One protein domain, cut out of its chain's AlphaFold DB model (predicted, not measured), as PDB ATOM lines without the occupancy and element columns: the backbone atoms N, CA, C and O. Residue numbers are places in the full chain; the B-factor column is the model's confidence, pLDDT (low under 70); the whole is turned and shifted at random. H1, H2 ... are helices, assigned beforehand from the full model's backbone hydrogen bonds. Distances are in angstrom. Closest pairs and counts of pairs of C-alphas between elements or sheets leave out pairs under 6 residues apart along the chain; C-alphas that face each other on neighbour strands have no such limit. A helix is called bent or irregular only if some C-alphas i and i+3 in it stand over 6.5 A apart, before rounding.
ATOM      1  N   LYS A  74     216.915 259.170 350.369       94.44
ATOM      2  CA  LYS A  74     216.453 259.536 351.717       94.44
ATOM      3  C   LYS A  74     217.598 259.689 352.720       94.44
ATOM      4  O   LYS A  74     217.537 260.565 353.575       94.44
ATOM      5  N   HIS A  75     218.597 258.810 352.685       95.00
ATOM      6  CA  HIS A  75     219.729 258.896 353.605       95.00
ATOM      7  C   HIS A  75     220.680 260.015 353.180       95.00
ATOM      8  O   HIS A  75     221.038 260.859 354.000       95.00
ATOM      9  N   TRP A  76     221.009 260.079 351.892       96.31
ATOM     10  CA  TRP A  76     221.913 261.087 351.350       96.31
ATOM     11  C   TRP A  76     221.396 262.509 351.534       96.31
ATOM     12  O   TRP A  76     222.119 263.341 352.064       96.31
ATOM     13  N   PHE A  77     220.132 262.790 351.217       97.19
ATOM     14  CA  PHE A  77     219.543 264.117 351.420       97.19
ATOM     15  C   PHE A  77     219.457 264.539 352.888       97.19
ATOM     16  O   PHE A  77     219.327 265.727 353.163       97.19
ATOM     17  N   ARG A  78     219.565 263.594 353.829       96.75
ATOM     18  CA  ARG A  78     219.648 263.898 355.264       96.75
ATOM     19  C   ARG A  78     221.069 264.089 355.766       96.75
ATOM     20  O   ARG A  78     221.242 264.821 356.739       96.75
ATOM     21  N   GLY A  79     222.029 263.418 355.140       96.06
ATOM     22  CA  GLY A  79     223.443 263.432 355.489       96.06
ATOM     23  C   GLY A  79     224.282 264.052 354.379       96.06
ATOM     24  O   GLY A  79     224.297 265.267 354.222       96.06
ATOM     25  N   GLU A  80     224.972 263.209 353.615       95.56
ATOM     26  CA  GLU A  80     226.052 263.585 352.685       95.56
ATOM     27  C   GLU A  80     225.667 264.632 351.624       95.56
ATOM     28  O   GLU A  80     226.496 265.439 351.223       95.56
ATOM     29  N   MET A  81     224.412 264.644 351.174       96.88
ATOM     30  CA  MET A  81     223.890 265.578 350.168       96.88
ATOM     31  C   MET A  81     222.984 266.658 350.764       96.88
ATOM     32  O   MET A  81     222.310 267.370 350.019       96.88
ATOM     33  N   LYS A  82     222.921 266.778 352.093       97.19
ATOM     34  CA  LYS A  82     222.050 267.741 352.774       97.19
ATOM     35  C   LYS A  82     222.342 269.173 352.331       97.19
ATOM     36  O   LYS A  82     221.417 269.881 351.940       97.19
ATOM     37  N   ASP A  83     223.607 269.576 352.383       97.44
ATOM     38  CA  ASP A  83     224.003 270.955 352.090       97.44
ATOM     39  C   ASP A  83     223.814 271.258 350.598       97.44
ATOM     40  O   ASP A  83     223.211 272.263 350.246       97.44
ATOM     41  N   MET A  84     224.150 270.306 349.720       97.12
ATOM     42  CA  MET A  84     223.879 270.411 348.282       97.12
ATOM     43  C   MET A  84     222.385 270.592 347.972       97.12
ATOM     44  O   MET A  84     222.018 271.389 347.109       97.12
ATOM     45  N   LEU A  85     221.505 269.858 348.660       97.38
ATOM     46  CA  LEU A  85     220.061 270.014 348.499       97.38
ATOM     47  C   LEU A  85     219.585 271.376 349.020       97.38
ATOM     48  O   LEU A  85     218.727 272.004 348.398       97.38
ATOM     49  N   GLN A  86     220.128 271.835 350.147       97.31
ATOM     50  CA  GLN A  86     219.815 273.148 350.697       97.31
ATOM     51  C   GLN A  86     220.228 274.256 349.720       97.31
ATOM     52  O   GLN A  86     219.389 275.079 349.357       97.31
ATOM     53  N   ASP A  87     221.459 274.216 349.214       97.12
ATOM     54  CA  ASP A  87     221.968 275.161 348.219       97.12
ATOM     55  C   ASP A  87     221.121 275.131 346.945       97.12
ATOM     56  O   ASP A  87     220.755 276.181 346.406       97.12
ATOM     57  N   LYS A  88     220.711 273.933 346.499       96.88
ATOM     58  CA  LYS A  88     219.797 273.792 345.364       96.88
ATOM     59  C   LYS A  88     218.486 274.527 345.619       96.88
ATOM     60  O   LYS A  88     218.078 275.293 344.751       96.88
ATOM     61  N   ILE A  89     217.849 274.343 346.778       97.00
ATOM     62  CA  ILE A  89     216.596 275.032 347.141       97.00
ATOM     63  C   ILE A  89     216.779 276.556 347.126       97.00
ATOM     64  O   ILE A  89     215.918 277.275 346.610       97.00
ATOM     65  N   GLU A  90     217.893 277.052 347.660       96.25
ATOM     66  CA  GLU A  90     218.171 278.489 347.719       96.25
ATOM     67  C   GLU A  90     218.444 279.098 346.337       96.25
ATOM     68  O   GLU A  90     218.015 280.225 346.070       96.25
ATOM     69  N   SER A  91     219.064 278.332 345.435       95.62
ATOM     70  CA  SER A  91     219.399 278.759 344.068       95.62
ATOM     71  C   SER A  91     218.205 278.883 343.113       95.62
ATOM     72  O   SER A  91     218.344 279.475 342.044       95.62
ATOM     73  N   LEU A  92     217.035 278.337 343.465       95.19
ATOM     74  CA  LEU A  92     215.854 278.364 342.592       95.19
ATOM     75  C   LEU A  92     215.385 279.800 342.330       95.19
ATOM     76  O   LEU A  92     215.589 280.697 343.143       95.19
ATOM     77  N   ASP A  93     214.711 280.034 341.213       93.94
ATOM     78  CA  ASP A  93     214.082 281.329 340.950       93.94
ATOM     79  C   ASP A  93     212.680 281.438 341.583       93.94
ATOM     80  O   ASP A  93     212.190 280.533 342.265       93.94
ATOM     81  N   ASN A  94     212.022 282.574 341.351       93.25
ATOM     82  CA  ASN A  94     210.734 282.919 341.954       93.25
ATOM     83  C   ASN A  94     209.543 282.105 341.412       93.25
ATOM     84  O   ASN A  94     208.431 282.268 341.908       93.25
ATOM     85  N   ARG A  95     209.745 281.219 340.425       95.12
ATOM     86  CA  ARG A  95     208.711 280.267 339.981       95.12
ATOM     87  C   ARG A  95     208.477 279.164 341.015       95.12
ATOM     88  O   ARG A  95     207.448 278.495 340.971       95.12
ATOM     89  N   PHE A  96     209.411 278.977 341.950       95.75
ATOM     90  CA  PHE A  96     209.317 277.994 343.024       95.75
ATOM     91  C   PHE A  96     208.966 278.658 344.355       95.75
ATOM     92  O   PHE A  96     209.567 279.649 344.767       95.75
ATOM     93  N   ASN A  97     208.039 278.049 345.097       96.50
ATOM     94  CA  ASN A  97     207.762 278.451 346.471       96.50
ATOM     95  C   ASN A  97     208.885 277.953 347.405       96.50
ATOM     96  O   ASN A  97     208.817 276.849 347.956       96.50
ATOM     97  N   LYS A  98     209.929 278.775 347.579       96.00
ATOM     98  CA  LYS A  98     211.088 278.453 348.432       96.00
ATOM     99  C   LYS A  98     210.706 278.214 349.887       96.00
ATOM    100  O   LYS A  98     211.289 277.352 350.535       96.00
ATOM    101  N   GLU A  99     209.729 278.946 350.416       97.00
ATOM    102  CA  GLU A  99     209.294 278.782 351.804       97.00
ATOM    103  C   GLU A  99     208.695 277.390 352.039       97.00
ATOM    104  O   GLU A  99     209.064 276.698 352.993       97.00
ATOM    105  N   TYR A 100     207.850 276.931 351.113       97.69
ATOM    106  CA  TYR A 100     207.302 275.581 351.146       97.69
ATOM    107  C   TYR A 100     208.399 274.514 351.018       97.69
ATOM    108  O   TYR A 100     208.416 273.551 351.787       97.69
ATOM    109  N   LEU A 101     209.366 274.701 350.116       97.44
ATOM    110  CA  LEU A 101     210.493 273.774 349.961       97.44
ATOM    111  C   LEU A 101     211.380 273.715 351.212       97.44
ATOM    112  O   LEU A 101     211.738 272.622 351.650       97.44
ATOM    113  N   ARG A 102     211.665 274.854 351.856       97.50
ATOM    114  CA  ARG A 102     212.381 274.901 353.144       97.50
ATOM    115  C   ARG A 102     211.610 274.183 354.248       97.50
ATOM    116  O   ARG A 102     212.223 273.507 355.078       97.50
ATOM    117  N   LYS A 103     210.276 274.299 354.273       98.25
ATOM    118  CA  LYS A 103     209.429 273.538 355.204       98.25
ATOM    119  C   LYS A 103     209.585 272.035 354.969       98.25
ATOM    120  O   LYS A 103     209.889 271.314 355.918       98.25
ATOM    121  N   LEU A 104     209.441 271.573 353.723       98.06
ATOM    122  CA  LEU A 104     209.629 270.160 353.378       98.06
ATOM    123  C   LEU A 104     211.032 269.671 353.738       98.06
ATOM    124  O   LEU A 104     211.170 268.581 354.287       98.06
ATOM    125  N   PHE A 105     212.064 270.476 353.480       98.00
ATOM    126  CA  PHE A 105     213.446 270.154 353.828       98.00
ATOM    127  C   PHE A 105     213.602 269.948 355.337       98.00
ATOM    128  O   PHE A 105     214.069 268.897 355.774       98.00
ATOM    129  N   LYS A 106     213.109 270.881 356.162       97.88
ATOM    130  CA  LYS A 106     213.134 270.742 357.629       97.88
ATOM    131  C   LYS A 106     212.380 269.499 358.108       97.88
ATOM    132  O   LYS A 106     212.854 268.801 359.001       97.88
ATOM    133  N   GLU A 107     211.212 269.209 357.539       98.06
ATOM    134  CA  GLU A 107     210.445 268.003 357.872       98.06
ATOM    135  C   GLU A 107     211.162 266.716 357.431       98.06
ATOM    136  O   GLU A 107     211.109 265.706 358.138       98.06
ATOM    137  N   HIS A 108     211.879 266.760 356.304       97.69
ATOM    138  CA  HIS A 108     212.688 265.649 355.817       97.69
ATOM    139  C   HIS A 108     213.831 265.309 356.765       97.69
ATOM    140  O   HIS A 108     213.998 264.143 357.136       97.69
ATOM    141  N   GLN A 109     214.549 266.340 357.223       97.44
ATOM    142  CA  GLN A 109     215.608 266.208 358.221       97.44
ATOM    143  C   GLN A 109     215.089 265.612 359.537       97.44
ATOM    144  O   GLN A 109     215.816 264.889 360.210       97.44
ATOM    145  N   LYS A 110     213.817 265.853 359.880       97.06
ATOM    146  CA  LYS A 110     213.157 265.309 361.080       97.06
ATOM    147  C   LYS A 110     212.602 263.891 360.916       97.06
ATOM    148  O   LYS A 110     212.022 263.360 361.855       97.06
ATOM    149  N   GLY A 111     212.749 263.269 359.746       94.69
ATOM    150  CA  GLY A 111     212.387 261.865 359.552       94.69
ATOM    151  C   GLY A 111     211.264 261.607 358.551       94.69
ATOM    152  O   GLY A 111     211.152 260.463 358.093       94.69
ATOM    153  N   LYS A 112     210.515 262.626 358.101       96.75
ATOM    154  CA  LYS A 112     209.553 262.453 356.997       96.75
ATOM    155  C   LYS A 112     210.279 262.168 355.680       96.75
ATOM    156  O   LYS A 112     211.390 262.646 355.467       96.75
ATOM    157  N   ASN A 113     209.707 261.353 354.796       95.75
ATOM    158  CA  ASN A 113     210.347 261.043 353.514       95.75
ATOM    159  C   ASN A 113     209.757 261.898 352.387       95.75
ATOM    160  O   ASN A 113     208.564 261.835 352.124       95.75
ATOM    161  N   TYR A 114     210.624 262.657 351.719       97.06
ATOM    162  CA  TYR A 114     210.312 263.522 350.579       97.06
ATOM    163  C   TYR A 114     211.357 263.344 349.463       97.06
ATOM    164  O   TYR A 114     211.513 264.215 348.612       97.06
ATOM    165  N   GLU A 115     212.087 262.218 349.460       95.19
ATOM    166  CA  GLU A 115     213.220 261.984 348.553       95.19
ATOM    167  C   GLU A 115     212.841 262.119 347.073       95.19
ATOM    168  O   GLU A 115     213.610 262.677 346.304       95.19
ATOM    169  N   ALA A 116     211.639 261.685 346.680       94.12
ATOM    170  CA  ALA A 116     211.181 261.778 345.297       94.12
ATOM    171  C   ALA A 116     211.024 263.237 344.834       94.12
ATOM    172  O   ALA A 116     211.397 263.572 343.711       94.12
ATOM    173  N   ILE A 117     210.518 264.114 345.708       95.38
ATOM    174  CA  ILE A 117     210.352 265.544 345.414       95.38
ATOM    175  C   ILE A 117     211.725 266.190 345.238       95.38
ATOM    176  O   ILE A 117     211.975 266.848 344.233       95.38
ATOM    177  N   PHE A 118     212.633 265.962 346.188       96.44
ATOM    178  CA  PHE A 118     213.976 266.536 346.130       96.44
ATOM    179  C   PHE A 118     214.803 265.982 344.983       96.44
ATOM    180  O   PHE A 118     215.543 266.721 344.350       96.44
ATOM    181  N   TRP A 119     214.640 264.710 344.646       94.94
ATOM    182  CA  TRP A 119     215.311 264.132 343.495       94.94
ATOM    183  C   TRP A 119     214.861 264.760 342.177       94.94
ATOM    184  O   TRP A 119     215.695 265.046 341.323       94.94
ATOM    185  N   ASN A 120     213.563 265.037 342.027       93.81
ATOM    186  CA  ASN A 120     213.068 265.797 340.881       93.81
ATOM    187  C   ASN A 120     213.618 267.227 340.882       93.81
ATOM    188  O   ASN A 120     214.006 267.722 339.832       93.81
ATOM    189  N   LEU A 121     213.727 267.852 342.057       94.12
ATOM    190  CA  LEU A 121     214.311 269.185 342.204       94.12
ATOM    191  C   LEU A 121     215.788 269.237 341.791       94.12
ATOM    192  O   LEU A 121     216.207 270.190 341.144       94.12
ATOM    193  N   MET A 122     216.571 268.210 342.131       93.38
ATOM    194  CA  MET A 122     217.992 268.106 341.774       93.38
ATOM    195  C   MET A 122     218.235 267.946 340.268       93.38
ATOM    196  O   MET A 122     219.357 268.145 339.815       93.38
ATOM    197  N   ARG A 123     217.211 267.554 339.504       88.44
ATOM    198  CA  ARG A 123     217.290 267.340 338.050       88.44
ATOM    199  C   ARG A 123     216.891 268.564 337.224       88.44
ATOM    200  O   ARG A 123     217.081 268.531 336.012       88.44
ATOM    201  N   LEU A 124     216.291 269.570 337.860       86.12
ATOM    202  CA  LEU A 124     216.009 270.874 337.253       86.12
ATOM    203  C   LEU A 124     217.295 271.684 337.132       86.12
ATOM    204  O   LEU A 124     217.390 272.498 336.197       86.12
TER     205      LEU A 124
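What this domain is: This is residues 74 to 124 of the 124 residues of a protein of Campylobacterales bacterium (UniProt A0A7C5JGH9). Two helices, H1 and H2, form a hairpin, side by side and running opposite ways, and a shorter third helix, H3, packs at a steep angle on H1 and also comes near H2, so that the three helix centres make a triangle. The hairpin makes the longest axis, with its loop, residues 92 to 97, at one end and the opening stretch of the printed part, residues 74 to 81, at the other. The printed part has 51 residues with three named helices, in the order H1, H2, H3, and no named strand; the class is all helix. It is compact, with a radius of gyration of the C-alphas of 10.0 A, and elongated, spanning 28 by 18 by 17 A.

How they stand to each other: The longest helix is H2, residues 98 to 109. It touches H1, residues 82 to 91, and the closest C-alphas of the two, those of Ile 89 and Lys 98, are 6.6 A apart. Their lines stand at a shallow tilt of 6 degrees, they run opposite ways, and they form a helical hairpin. Their centres are 10.8 A apart. H3, residues 115 to 122, touches H1, with the C-alphas of Lys 88 and Met 122 the closest, at 7.0 A. These two run the same way at a steep tilt of 51 degrees, centre to centre 11.4 A. H2 and H3 are near each other, with their closest C-alphas 8.2 A apart. In H1, H2 and H3 every O i to N i+4 pair is within hydrogen-bond range.

Where its parts are: H2 has 12 residues, Lys 98 to Gln 109, and measures 16.3 A from first to last C-alpha; C-alpha 98 stands at (211.088, 278.453, 348.432). H1 has 10 residues, Lys 82 to Ser 91, and measures 14.3 A, beginning with C-alpha 82 at (222.050, 267.741, 352.774). H3 has 8 residues, Glu 115 to Met 122, and measures 10.3 A, ending with C-alpha 122 at (217.992, 268.106, 341.774). None of the three helices is bent or irregular.

The domain as a whole: The two C-alphas farthest apart, those of His 75 and Asn 94, are 28.2 A apart, and the first and last printed C-alphas, those of Lys 74 and Leu 124, are 18.4 A apart. Residue 124 is the chain's last residue. The printed part has no cut. The link from H1 to H2 is short, with 6 residues, and the link from H2 to H3 is tight, with 5 residues. The mean pLDDT of the printed part is 95.9, and no printed residue is under 70.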